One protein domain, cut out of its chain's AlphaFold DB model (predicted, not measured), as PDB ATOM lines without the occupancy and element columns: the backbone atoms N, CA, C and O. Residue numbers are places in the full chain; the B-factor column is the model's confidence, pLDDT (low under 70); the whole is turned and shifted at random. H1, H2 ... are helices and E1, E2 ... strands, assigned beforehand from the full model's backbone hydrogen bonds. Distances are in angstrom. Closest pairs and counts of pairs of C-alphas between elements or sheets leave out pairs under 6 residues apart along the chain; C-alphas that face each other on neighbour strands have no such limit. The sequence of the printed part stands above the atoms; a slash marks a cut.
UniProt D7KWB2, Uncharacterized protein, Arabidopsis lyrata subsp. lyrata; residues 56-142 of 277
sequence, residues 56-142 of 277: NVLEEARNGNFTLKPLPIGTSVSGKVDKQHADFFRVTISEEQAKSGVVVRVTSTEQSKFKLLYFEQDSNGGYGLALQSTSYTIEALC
ATOM      1  N   ASN A  56     186.503 232.031 151.699       88.75
ATOM      2  CA  ASN A  56     186.454 232.233 153.147       88.75
ATOM      3  C   ASN A  56     187.743 231.754 153.822       88.75
ATOM      4  O   ASN A  56     188.276 232.450 154.672       88.75
ATOM      5  N   VAL A  57     188.299 230.616 153.387       89.56
ATOM      6  CA  VAL A  57     189.573 230.096 153.917       89.56
ATOM      7  C   VAL A  57     190.718 231.081 153.662       89.56
ATOM      8  O   VAL A  57     191.585 231.267 154.512       89.56
ATOM      9  N   LEU A  58     190.730 231.724 152.489       89.81
ATOM     10  CA  LEU A  58     191.748 232.717 152.145       89.81
ATOM     11  C   LEU A  58     191.555 234.019 152.933       89.81
ATOM     12  O   LEU A  58     192.539 234.625 153.347       89.81
ATOM     13  N   GLU A  59     190.313 234.440 153.164       89.19
ATOM     14  CA  GLU A  59     190.002 235.620 153.977       89.19
ATOM     15  C   GLU A  59     190.331 235.407 155.458       89.19
ATOM     16  O   GLU A  59     190.936 236.284 156.074       89.19
ATOM     17  N   GLU A  60     189.995 234.241 156.017       90.88
ATOM     18  CA  GLU A  60     190.374 233.833 157.374       90.88
ATOM     19  C   GLU A  60     191.893 233.887 157.545       90.88
ATOM     20  O   GLU A  60     192.379 234.517 158.488       90.88
ATOM     21  N   ALA A  61     192.639 233.316 156.590       90.75
ATOM     22  CA  ALA A  61     194.097 233.357 156.572       90.75
ATOM     23  C   ALA A  61     194.629 234.800 156.532       90.75
ATOM     24  O   ALA A  61     195.427 235.208 157.381       90.75
ATOM     25  N   ARG A  62     194.124 235.609 155.594       89.62
ATOM     26  CA  ARG A  62     194.544 237.004 155.402       89.62
ATOM     27  C   ARG A  62     194.276 237.870 156.630       89.62
ATOM     28  O   ARG A  62     195.038 238.787 156.904       89.62
ATOM     29  N   ASN A  63     193.204 237.591 157.364       88.75
ATOM     30  CA  ASN A  63     192.837 238.342 158.563       88.75
ATOM     31  C   ASN A  63     193.451 237.754 159.850       88.75
ATOM     32  O   ASN A  63     193.271 238.337 160.916       88.75
ATOM     33  N   GLY A  64     194.137 236.605 159.783       86.69
ATOM     34  CA  GLY A  64     194.694 235.935 160.964       86.69
ATOM     35  C   GLY A  64     193.643 235.313 161.893       86.69
ATOM     36  O   GLY A  64     193.956 234.974 163.032       86.69
ATOM     37  N   ASN A  65     192.392 235.175 161.444       86.69
ATOM     38  CA  ASN A  65     191.273 234.744 162.285       86.69
ATOM     39  C   ASN A  65     191.080 233.222 162.240       86.69
ATOM     40  O   ASN A  65     190.078 232.723 161.732       86.69
ATOM     41  N   PHE A  66     192.065 232.477 162.733       86.88
ATOM     42  CA  PHE A  66     192.034 231.017 162.759       86.88
ATOM     43  C   PHE A  66     192.877 230.461 163.908       86.88
ATOM     44  O   PHE A  66     193.710 231.146 164.500       86.88
ATOM     45  N   THR A  67     192.667 229.185 164.233       88.12
ATOM     46  CA  THR A  67     193.450 228.502 165.268       88.12
ATOM     47  C   THR A  67     194.640 227.788 164.640       88.12
ATOM     48  O   THR A  67     194.468 226.826 163.892       88.12
ATOM     49  N   LEU A  68     195.851 228.233 164.975       90.06
ATOM     50  CA  LEU A  68     197.087 227.567 164.573       90.06
ATOM     51  C   LEU A  68     197.368 226.350 165.451       90.06
ATOM     52  O   LEU A  68     197.663 226.478 166.639       90.06
ATOM     53  N   LYS A  69     197.354 225.164 164.841       90.44
ATOM     54  CA  LYS A  69     197.791 223.923 165.485       90.44
ATOM     55  C   LYS A  69     199.314 223.791 165.323       90.44
ATOM     56  O   LYS A  69     199.791 223.734 164.187       90.44
ATOM     57  N   PRO A  70     200.119 223.768 166.399       88.88
ATOM     58  CA  PRO A  70     201.552 223.538 166.263       88.88
ATOM     59  C   PRO A  70     201.805 222.120 165.736       88.88
ATOM     60  O   PRO A  70     201.235 221.156 166.243       88.88
ATOM     61  N   LEU A  71     202.675 221.998 164.736       89.00
ATOM     62  CA  LEU A  71     203.113 220.723 164.173       89.00
ATOM     63  C   LEU A  71     204.649 220.676 164.175       89.00
ATOM     64  O   LEU A  71     205.286 221.132 163.219       89.00
ATOM     65  N   PRO A  72     205.268 220.180 165.264       86.44
ATOM     66  CA  PRO A  72     206.714 220.007 165.330       86.44
ATOM     67  C   PRO A  72     207.221 219.063 164.233       86.44
ATOM     68  O   PRO A  72     206.586 218.048 163.931       86.44
ATOM     69  N   ILE A  73     208.389 219.363 163.664       84.44
ATOM     70  CA  ILE A  73     209.025 218.502 162.657       84.44
ATOM     71  C   ILE A  73     209.250 217.099 163.239       84.44
ATOM     72  O   ILE A  73     209.706 216.953 164.370       84.44
ATOM     73  N   GLY A  74     208.915 216.071 162.455       82.44
ATOM     74  CA  GLY A  74     209.001 214.664 162.863       82.44
ATOM     75  C   GLY A  74     207.751 214.122 163.560       82.44
ATOM     76  O   GLY A  74     207.670 212.922 163.805       82.44
ATOM     77  N   THR A  75     206.754 214.965 163.843       84.69
ATOM     78  CA  THR A  75     205.461 214.524 164.390       84.69
ATOM     79  C   THR A  75     204.408 214.372 163.293       84.69
ATOM     80  O   THR A  75     204.573 214.843 162.168       84.69
ATOM     81  N   SER A  76     203.322 213.663 163.597       85.12
ATOM     82  CA  SER A  76     202.176 213.503 162.698       85.12
ATOM     83  C   SER A  76     200.878 213.756 163.457       85.12
ATOM     84  O   SER A  76     200.746 213.363 164.614       85.12
ATOM     85  N   VAL A  77     199.923 214.402 162.791       88.75
ATOM     86  CA  VAL A  77     198.571 214.655 163.299       88.75
ATOM     87  C   VAL A  77     197.562 214.040 162.340       88.75
ATOM     88  O   VAL A  77     197.732 214.089 161.123       88.75
ATOM     89  N   SER A  78     196.496 213.475 162.898       88.12
ATOM     90  CA  SER A  78     195.329 213.017 162.151       88.12
ATOM     91  C   SER A  78     194.108 213.816 162.583       88.12
ATOM     92  O   SER A  78     193.960 214.166 163.754       88.12
ATOM     93  N   GLY A  79     193.235 214.115 161.631       88.19
ATOM     94  CA  GLY A  79     192.043 214.912 161.865       88.19
ATOM     95  C   GLY A  79     191.082 214.811 160.693       88.19
ATOM     96  O   GLY A  79     191.401 214.228 159.655       88.19
ATOM     97  N   LYS A  80     189.899 215.387 160.878       89.12
ATOM     98  CA  LYS A  80     188.883 215.509 159.840       89.12
ATOM     99  C   LYS A  80     188.756 216.978 159.467       89.12
ATOM    100  O   LYS A  80     188.630 217.821 160.348       89.12
ATOM    101  N   VAL A  81     188.764 217.256 158.170       87.94
ATOM    102  CA  VAL A  81     188.503 218.587 157.626       87.94
ATOM    103  C   VAL A  81     187.180 218.521 156.886       87.94
ATOM    104  O   VAL A  81     187.021 217.723 155.960       87.94
ATOM    105  N   ASP A  82     186.217 219.330 157.314       87.38
ATOM    106  CA  ASP A  82     184.924 219.390 156.650       87.38
ATOM    107  C   ASP A  82     185.036 220.059 155.276       87.38
ATOM    108  O   ASP A  82     185.981 220.784 154.947       87.38
ATOM    109  N   LYS A  83     184.050 219.790 154.422       83.62
ATOM    110  CA  LYS A  83     184.035 220.303 153.054       83.62
ATOM    111  C   LYS A  83     184.100 221.834 153.065       83.62
ATOM    112  O   LYS A  83     183.319 222.472 153.756       83.62
ATOM    113  N   GLN A  84     184.976 222.395 152.226       83.06
ATOM    114  CA  GLN A  84     185.226 223.841 152.107       83.06
ATOM    115  C   GLN A  84     185.882 224.514 153.327       83.06
ATOM    116  O   GLN A  84     186.054 225.729 153.294       83.06
ATOM    117  N   HIS A  85     186.316 223.753 154.334       88.88
ATOM    118  CA  HIS A  85     187.140 224.250 155.436       88.88
ATOM    119  C   HIS A  85     188.623 223.922 155.240       88.88
ATOM    120  O   HIS A  85     189.003 223.152 154.352       88.88
ATOM    121  N   ALA A  86     189.459 224.520 156.087       90.44
ATOM    122  CA  ALA A  86     190.871 224.203 156.208       90.44
ATOM    123  C   ALA A  86     191.266 224.116 157.683       90.44
ATOM    124  O   ALA A  86     190.790 224.886 158.513       90.44
ATOM    125  N   ASP A  87     192.172 223.191 157.978       91.12
ATOM    126  CA  ASP A  87     192.893 223.164 159.241       91.12
ATOM    127  C   ASP A  87     194.244 223.860 159.057       91.12
ATOM    128  O   ASP A  87     194.990 223.552 158.123       91.12
ATOM    129  N   PHE A  88     194.569 224.777 159.965       91.75
ATOM    130  CA  PHE A  88     195.794 225.563 159.903       91.75
ATOM    131  C   PHE A  88     196.850 225.004 160.851       91.75
ATOM    132  O   PHE A  88     196.610 224.830 162.049       91.75
ATOM    133  N   PHE A  89     198.047 224.766 160.314       91.44
ATOM    134  CA  PHE A  89     199.179 224.239 161.066       91.44
ATOM    135  C   PHE A  89     200.360 225.201 161.027       91.44
ATOM    136  O   PHE A  89     200.676 225.768 159.982       91.44
ATOM    137  N   ARG A  90     201.043 225.351 162.164       90.00
ATOM    138  CA  ARG A  90     202.313 226.079 162.260       90.00
ATOM    139  C   ARG A  90     203.457 225.088 162.368       90.00
ATOM    140  O   ARG A  90     203.529 224.342 163.345       90.00
ATOM    141  N   VAL A  91     204.379 225.142 161.413       87.88
ATOM    142  CA  VAL A  91     205.643 224.401 161.462       87.88
ATOM    143  C   VAL A  91     206.765 225.387 161.762       87.88
ATOM    144  O   VAL A  91     206.921 226.389 161.069       87.88
ATOM    145  N   THR A  92     207.542 225.114 162.807       87.25
ATOM    146  CA  THR A  92     208.748 225.887 163.122       87.25
ATOM    147  C   THR A  92     209.942 225.218 162.452       87.25
ATOM    148  O   THR A  92     210.234 224.058 162.743       87.25
ATOM    149  N   ILE A  93     210.616 225.941 161.559       85.38
ATOM    150  CA  ILE A  93     211.752 225.445 160.773       85.38
ATOM    151  C   ILE A  93     213.014 226.183 161.234       85.38
ATOM    152  O   ILE A  93     213.041 227.412 161.253       85.38
ATOM    153  N   SER A  94     214.053 225.442 161.619       87.38
ATOM    154  CA  SER A  94     215.384 226.008 161.894       87.38
ATOM    155  C   SER A  94     216.148 226.308 160.601       87.38
ATOM    156  O   SER A  94     215.873 225.719 159.557       87.38
ATOM    157  N   GLU A  95     217.160 227.174 160.663       85.69
ATOM    158  CA  GLU A  95     217.973 227.528 159.491       85.69
ATOM    159  C   GLU A  95     218.662 226.305 158.856       85.69
ATOM    160  O   GLU A  95     218.693 226.164 157.635       85.69
ATOM    161  N   GLU A  96     219.159 225.371 159.671       84.44
ATOM    162  CA  GLU A  96     219.737 224.118 159.175       84.44
ATOM    163  C   GLU A  96     218.710 223.250 158.443       84.44
ATOM    164  O   GLU A  96     219.027 222.638 157.426       84.44
ATOM    165  N   GLN A  97     217.475 223.185 158.951       80.88
ATOM    166  CA  GLN A  97     216.389 222.445 158.305       80.88
ATOM    167  C   GLN A  97     215.939 223.124 157.011       80.88
ATOM    168  O   GLN A  97     215.642 222.435 156.039       80.88
ATOM    169  N   ALA A  98     215.933 224.459 156.973       79.88
ATOM    170  CA  ALA A  98     215.653 225.217 155.759       79.88
ATOM    171  C   ALA A  98     216.711 224.939 154.678       79.88
ATOM    172  O   ALA A  98     216.349 224.679 153.534       79.88
ATOM    173  N   LYS A  99     218.000 224.899 155.050       78.38
ATOM    174  CA  LYS A  99     219.105 224.536 154.142       78.38
ATOM    175  C   LYS A  99     219.008 223.096 153.641       78.38
ATOM    176  O   LYS A  99     219.275 222.854 152.470       78.38
ATOM    177  N   SER A 100     218.607 222.152 154.497       75.62
ATOM    178  CA  SER A 100     218.384 220.761 154.076       75.62
ATOM    179  C   SER A 100     217.100 220.574 153.266       75.62
ATOM    180  O   SER A 100     216.914 219.533 152.653       75.62
ATOM    181  N   GLY A 101     216.195 221.549 153.277       72.25
ATOM    182  CA  GLY A 101     214.844 221.394 152.760       72.25
ATOM    183  C   GLY A 101     213.904 220.718 153.761       72.25
ATOM    184  O   GLY A 101     214.294 219.878 154.581       72.25
ATOM    185  N   VAL A 102     212.636 221.117 153.674       74.44
ATOM    186  CA  VAL A 102     211.516 220.562 154.435       74.44
ATOM    187  C   VAL A 102     210.482 220.088 153.435       74.44
ATOM    188  O   VAL A 102     210.144 220.799 152.490       74.44
ATOM    189  N   VAL A 103     209.962 218.894 153.649       73.69
ATOM    190  CA  VAL A 103     208.876 218.345 152.841       73.69
ATOM    191  C   VAL A 103     207.643 218.220 153.787       73.69
ATOM    192  O   VAL A 103     207.860 218.179 154.989       73.69
ATOM    193  N   VAL A 104     206.361 218.275 153.347       78.56
ATOM    194  CA  VAL A 104     205.137 218.300 154.230       78.56
ATOM    195  C   VAL A 104     204.112 217.195 153.932       78.56
ATOM    196  O   VAL A 104     203.623 217.183 152.817       78.56
ATOM    197  N   ARG A 105     203.715 216.312 154.891       78.50
ATOM    198  CA  ARG A 105     202.934 215.078 154.626       78.50
ATOM    199  C   ARG A 105     201.475 215.213 154.906       78.50
ATOM    200  O   ARG A 105     201.102 215.346 156.063       78.50
ATOM    201  N   VAL A 106     200.666 215.016 153.872       81.88
ATOM    202  CA  VAL A 106     199.231 214.835 154.045       81.88
ATOM    203  C   VAL A 106     198.757 213.674 153.194       81.88
ATOM    204  O   VAL A 106     199.052 213.591 152.004       81.88
ATOM    205  N   THR A 107     198.025 212.771 153.832       82.56
ATOM    206  CA  THR A 107     197.373 211.619 153.215       82.56
ATOM    207  C   THR A 107     195.907 211.632 153.617       82.56
ATOM    208  O   THR A 107     195.581 211.812 154.788       82.56
ATOM    209  N   SER A 108     195.015 211.449 152.643       83.31
ATOM    210  CA  SER A 108     193.597 211.224 152.916       83.31
ATOM    211  C   SER A 108     193.320 209.727 152.872       83.31
ATOM    212  O   SER A 108     193.420 209.110 151.813       83.31
ATOM    213  N   THR A 109     192.959 209.145 154.016       78.62
ATOM    214  CA  THR A 109     192.545 207.735 154.115       78.62
ATOM    215  C   THR A 109     191.285 207.452 153.299       78.62
ATOM    216  O   THR A 109     191.142 206.370 152.743       78.62
ATOM    217  N   GLU A 110     190.405 208.445 153.171       79.81
ATOM    218  CA  GLU A 110     189.185 208.385 152.359       79.81
ATOM    219  C   GLU A 110     189.424 208.748 150.884       79.81
ATOM    220  O   GLU A 110     188.469 208.877 150.122       79.81
ATOM    221  N   GLN A 111     190.682 208.964 150.473       73.50
ATOM    222  CA  GLN A 111     191.053 209.415 149.124       73.50
ATOM    223  C   GLN A 111     190.335 210.712 148.697       73.50
ATOM    224  O   GLN A 111     190.174 211.002 147.508       73.50
ATOM    225  N   SER A 112     189.910 211.520 149.674       78.50
ATOM    226  CA  SER A 112     189.263 212.802 149.424       78.50
ATOM    227  C   SER A 112     190.240 213.754 148.746       78.50
ATOM    228  O   SER A 112     191.403 213.868 149.132       78.50
ATOM    229  N   LYS A 113     189.759 214.487 147.740       76.69
ATOM    230  CA  LYS A 113     190.543 215.540 147.090       76.69
ATOM    231  C   LYS A 113     190.681 216.720 148.050       76.69
ATOM    232  O   LYS A 113     189.689 217.372 148.366       76.69
ATOM    233  N   PHE A 114     191.903 217.020 148.466       80.44
ATOM    234  CA  PHE A 114     192.236 218.193 149.271       80.44
ATOM    235  C   PHE A 114     193.308 219.035 148.573       80.44
ATOM    236  O   PHE A 114     193.863 218.635 147.548       80.44
ATOM    237  N   LYS A 115     193.575 220.222 149.117       82.38
ATOM    238  CA  LYS A 115     194.681 221.082 148.698       82.38
ATOM    239  C   LYS A 115     195.543 221.435 149.891       82.38
ATOM    240  O   LYS A 115     195.032 221.613 150.992       82.38
ATOM    241  N   LEU A 116     196.831 221.582 149.629       86.00
ATOM    242  CA  LEU A 116     197.793 222.139 150.565       86.00
ATOM    243  C   LEU A 116     198.077 223.586 150.183       86.00
ATOM    244  O   LEU A 116     198.399 223.878 149.026       86.00
ATOM    245  N   LEU A 117     197.922 224.463 151.168       88.38
ATOM    246  CA  LEU A 117     198.178 225.891 151.073       88.38
ATOM    247  C   LEU A 117     199.317 226.221 152.024       88.38
ATOM    248  O   LEU A 117     199.269 225.857 153.198       88.38
ATOM    249  N   TYR A 118     200.330 226.893 151.507       89.00
ATOM    250  CA  TYR A 118     201.399 227.461 152.307       89.00
ATOM    251  C   TYR A 118     201.212 228.970 152.334       89.00
ATOM    252  O   TYR A 118     201.061 229.605 151.285       89.00
ATOM    253  N   PHE A 119     201.206 229.512 153.545       90.00
ATOM    254  CA  PHE A 119     201.064 230.933 153.775       90.00
ATOM    255  C   PHE A 119     202.306 231.483 154.465       90.00
ATOM    256  O   PHE A 119     202.856 230.845 155.365       90.00
ATOM    257  N   GLU A 120     202.697 232.687 154.074       88.62
ATOM    258  CA  GLU A 120     203.728 233.471 154.742       88.62
ATOM    259  C   GLU A 120     203.077 234.543 155.601       88.62
ATOM    260  O   GLU A 120     201.994 235.033 155.293       88.62
ATOM    261  N   GLN A 121     203.711 234.866 156.723       88.88
ATOM    262  CA  GLN A 121     203.198 235.895 157.611       88.88
ATOM    263  C   GLN A 121     203.490 237.276 157.021       88.88
ATOM    264  O   GLN A 121     204.645 237.615 156.763       88.88
ATOM    265  N   ASP A 122     202.444 238.075 156.859       87.88
ATOM    266  CA  ASP A 122     202.533 239.445 156.378       87.88
ATOM    267  C   ASP A 122     202.859 240.411 157.529       87.88
ATOM    268  O   ASP A 122     202.608 240.155 158.712       87.88
ATOM    269  N   SER A 123     203.365 241.595 157.182       85.38
ATOM    270  CA  SER A 123     203.679 242.666 158.141       85.38
ATOM    271  C   SER A 123     202.456 243.220 158.885       85.38
ATOM    272  O   SER A 123     202.603 243.827 159.944       85.38
ATOM    273  N   ASN A 124     201.250 242.999 158.358       84.19
ATOM    274  CA  ASN A 124     199.978 243.393 158.969       84.19
ATOM    275  C   ASN A 124     199.452 242.370 160.003       84.19
ATOM    276  O   ASN A 124     198.367 242.571 160.546       84.19
ATOM    277  N   GLY A 125     200.195 241.287 160.270       81.94
ATOM    278  CA  GLY A 125     199.797 240.213 161.187       81.94
ATOM    279  C   GLY A 125     198.890 239.145 160.564       81.94
ATOM    280  O   GLY A 125     198.568 238.166 161.235       81.94
ATOM    281  N   GLY A 126     198.503 239.318 159.300       89.19
ATOM    282  CA  GLY A 126     197.804 238.331 158.489       89.19
ATOM    283  C   GLY A 126     198.746 237.333 157.822       89.19
ATOM    284  O   GLY A 126     199.958 237.332 158.054       89.19
ATOM    285  N   TYR A 127     198.173 236.477 156.979       91.12
ATOM    286  CA  TYR A 127     198.915 235.465 156.238       91.12
ATOM    287  C   TYR A 127     198.599 235.528 154.739       91.12
ATOM    288  O   TYR A 127     197.453 235.334 154.323       91.12
ATOM    289  N   GLY A 128     199.625 235.777 153.928       87.12
ATOM    290  CA  GLY A 128     199.559 235.817 152.470       87.12
ATOM    291  C   GLY A 128     199.793 234.435 151.861       87.12
ATOM    292  O   GLY A 128     200.704 233.714 152.263       87.12
ATOM    293  N   LEU A 129     198.970 234.031 150.888       88.25
ATOM    294  CA  LEU A 129     199.139 232.747 150.199       88.25
ATOM    295  C   LEU A 129     200.400 232.782 149.324       88.25
ATOM    296  O   LEU A 129     200.438 233.503 148.330       88.25
ATOM    297  N   ALA A 130     201.389 231.958 149.659       83.56
ATOM    298  CA  ALA A 130     202.661 231.881 148.947       83.56
ATOM    299  C   ALA A 130     202.726 230.689 147.979       83.56
ATOM    300  O   ALA A 130     203.302 230.794 146.898       83.56
ATOM    301  N   LEU A 131     202.096 229.557 148.318       81.25
ATOM    302  CA  LEU A 131     202.052 228.386 147.439       81.25
ATOM    303  C   LEU A 131     200.736 227.618 147.585       81.25
ATOM    304  O   LEU A 131     200.231 227.399 148.684       81.25
ATOM    305  N   GLN A 132     200.218 227.142 146.453       81.25
ATOM    306  CA  GLN A 132     199.093 226.216 146.391       81.25
ATOM    307  C   GLN A 132     199.497 224.978 145.589       81.25
ATOM    308  O   GLN A 132     199.745 225.071 144.386       81.25
ATOM    309  N   SER A 133     199.490 223.809 146.227       71.75
ATOM    310  CA  SER A 133     199.720 222.540 145.529       71.75
ATOM    311  C   SER A 133     198.445 221.994 144.882       71.75
ATOM    312  O   SER A 133     197.325 222.220 145.355       71.75
ATOM    313  N   THR A 134     198.624 221.244 143.796       59.72
ATOM    314  CA  THR A 134     197.588 220.458 143.114       59.72
ATOM    315  C   THR A 134     197.756 218.947 143.307       59.72
ATOM    316  O   THR A 134     196.912 218.195 142.819       59.72
ATOM    317  N   SER A 135     198.808 218.488 144.005       54.25
ATOM    318  CA  SER A 135     199.034 217.065 144.285       54.25
ATOM    319  C   SER A 135     198.361 216.625 145.590       54.25
ATOM    320  O   SER A 135     198.341 217.352 146.583       54.25
ATOM    321  N   TYR A 136     197.819 215.402 145.588       54.94
ATOM    322  CA  TYR A 136     197.070 214.804 146.709       54.94
ATOM    323  C   TYR A 136     197.952 214.060 147.721       54.94
ATOM    324  O   TYR A 136     197.454 213.386 148.618       54.94
ATOM    325  N   THR A 137     199.264 214.208 147.575       42.03
ATOM    326  CA  THR A 137     200.296 213.767 148.506       42.03
ATOM    327  C   THR A 137     201.457 214.743 148.366       42.03
ATOM    328  O   THR A 137     202.035 214.901 147.289       42.03
ATOM    329  N   ILE A 138     201.776 215.423 149.451       43.72
ATOM    330  CA  ILE A 138     203.097 216.016 149.706       43.72
ATOM    331  C   ILE A 138     203.621 215.227 150.927       43.72
ATOM    332  O   ILE A 138     202.773 214.586 151.549       43.72
ATOM    333  N   GLU A 139     204.923 215.169 151.274       47.81
ATOM    334  CA  GLU A 139     205.439 214.408 152.447       47.81
ATOM    335  C   GLU A 139     206.411 215.149 153.398       47.81
ATOM    336  O   GLU A 139     207.424 215.549 152.930       47.81
ATOM    337  N   ALA A 140     206.193 215.220 154.721       41.81
ATOM    338  CA  ALA A 140     206.956 215.615 155.938       41.81
ATOM    339  C   ALA A 140     208.477 215.625 156.068       41.81
ATOM    340  O   ALA A 140     208.934 215.685 157.206       41.81
ATOM    341  N   LEU A 141     209.259 215.364 155.037       60.19
ATOM    342  CA  LEU A 141     210.545 214.715 155.247       60.19
ATOM    343  C   LEU A 141     211.683 215.707 155.493       60.19
ATOM    344  O   LEU A 141     211.826 216.722 154.814       60.19
ATOM    345  N   CYS A 142     212.516 215.389 156.481       61.12
ATOM    346  CA  CYS A 142     213.802 216.040 156.651       61.12
ATOM    347  C   CYS A 142     214.757 215.410 155.633       61.12
ATOM    348  O   CYS A 142     215.019 214.217 155.725       61.12
TER     349      CYS A 142
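Overview. This is residues 56 to 142 of the 277 residues of an uncharacterized protein of Arabidopsis lyrata subsp. lyrata (UniProt D7KWB2). Mostly loops with little regular structure: H1 packs on the hairpin E3 and E4, a short pair E1 and E2 has E2 near E3, and H2 lies far out. The 87 printed residues include, in order, H1, E1, E2, H2, E3 and E4; the class is mixed, with only 31 residues in named elements. E1 and E2 are parallel, E3 and E4 antiparallel. It is compact, radius of gyration of the C-alphas 13.3 A, spanning 37 by 34 by 21 A.

Arrangement. In hairpin E3, residues 117 to 121, and E4, 127 to 132, N 120 and O 128 are 2.9 A apart. H1, 56 to 63, is closest to E4 at C-alphas 62 and 127, 4.7 A. E1, 68 to 70, pairs with E2, 88 to 90: N 69 to O 88, 2.9 A. H2, 95 to 100, is apart from H1, E1 and E4. Every O i to N i+4 pair in H1 and H2 is within hydrogen-bond range.

Along the chain. H1, 10.4 A long, begins at C-alpha 56 (186.454, 232.233, 153.147). E3 measures 13.0 A; E4, 13.5 A, ends at C-alpha 132 (199.093, 226.216, 146.391).

Size, cuts and confidence. The printed part has no cut. Links E1 to E2 and H2 to E3 are long. Residues 134 to 142 have pLDDT under 70.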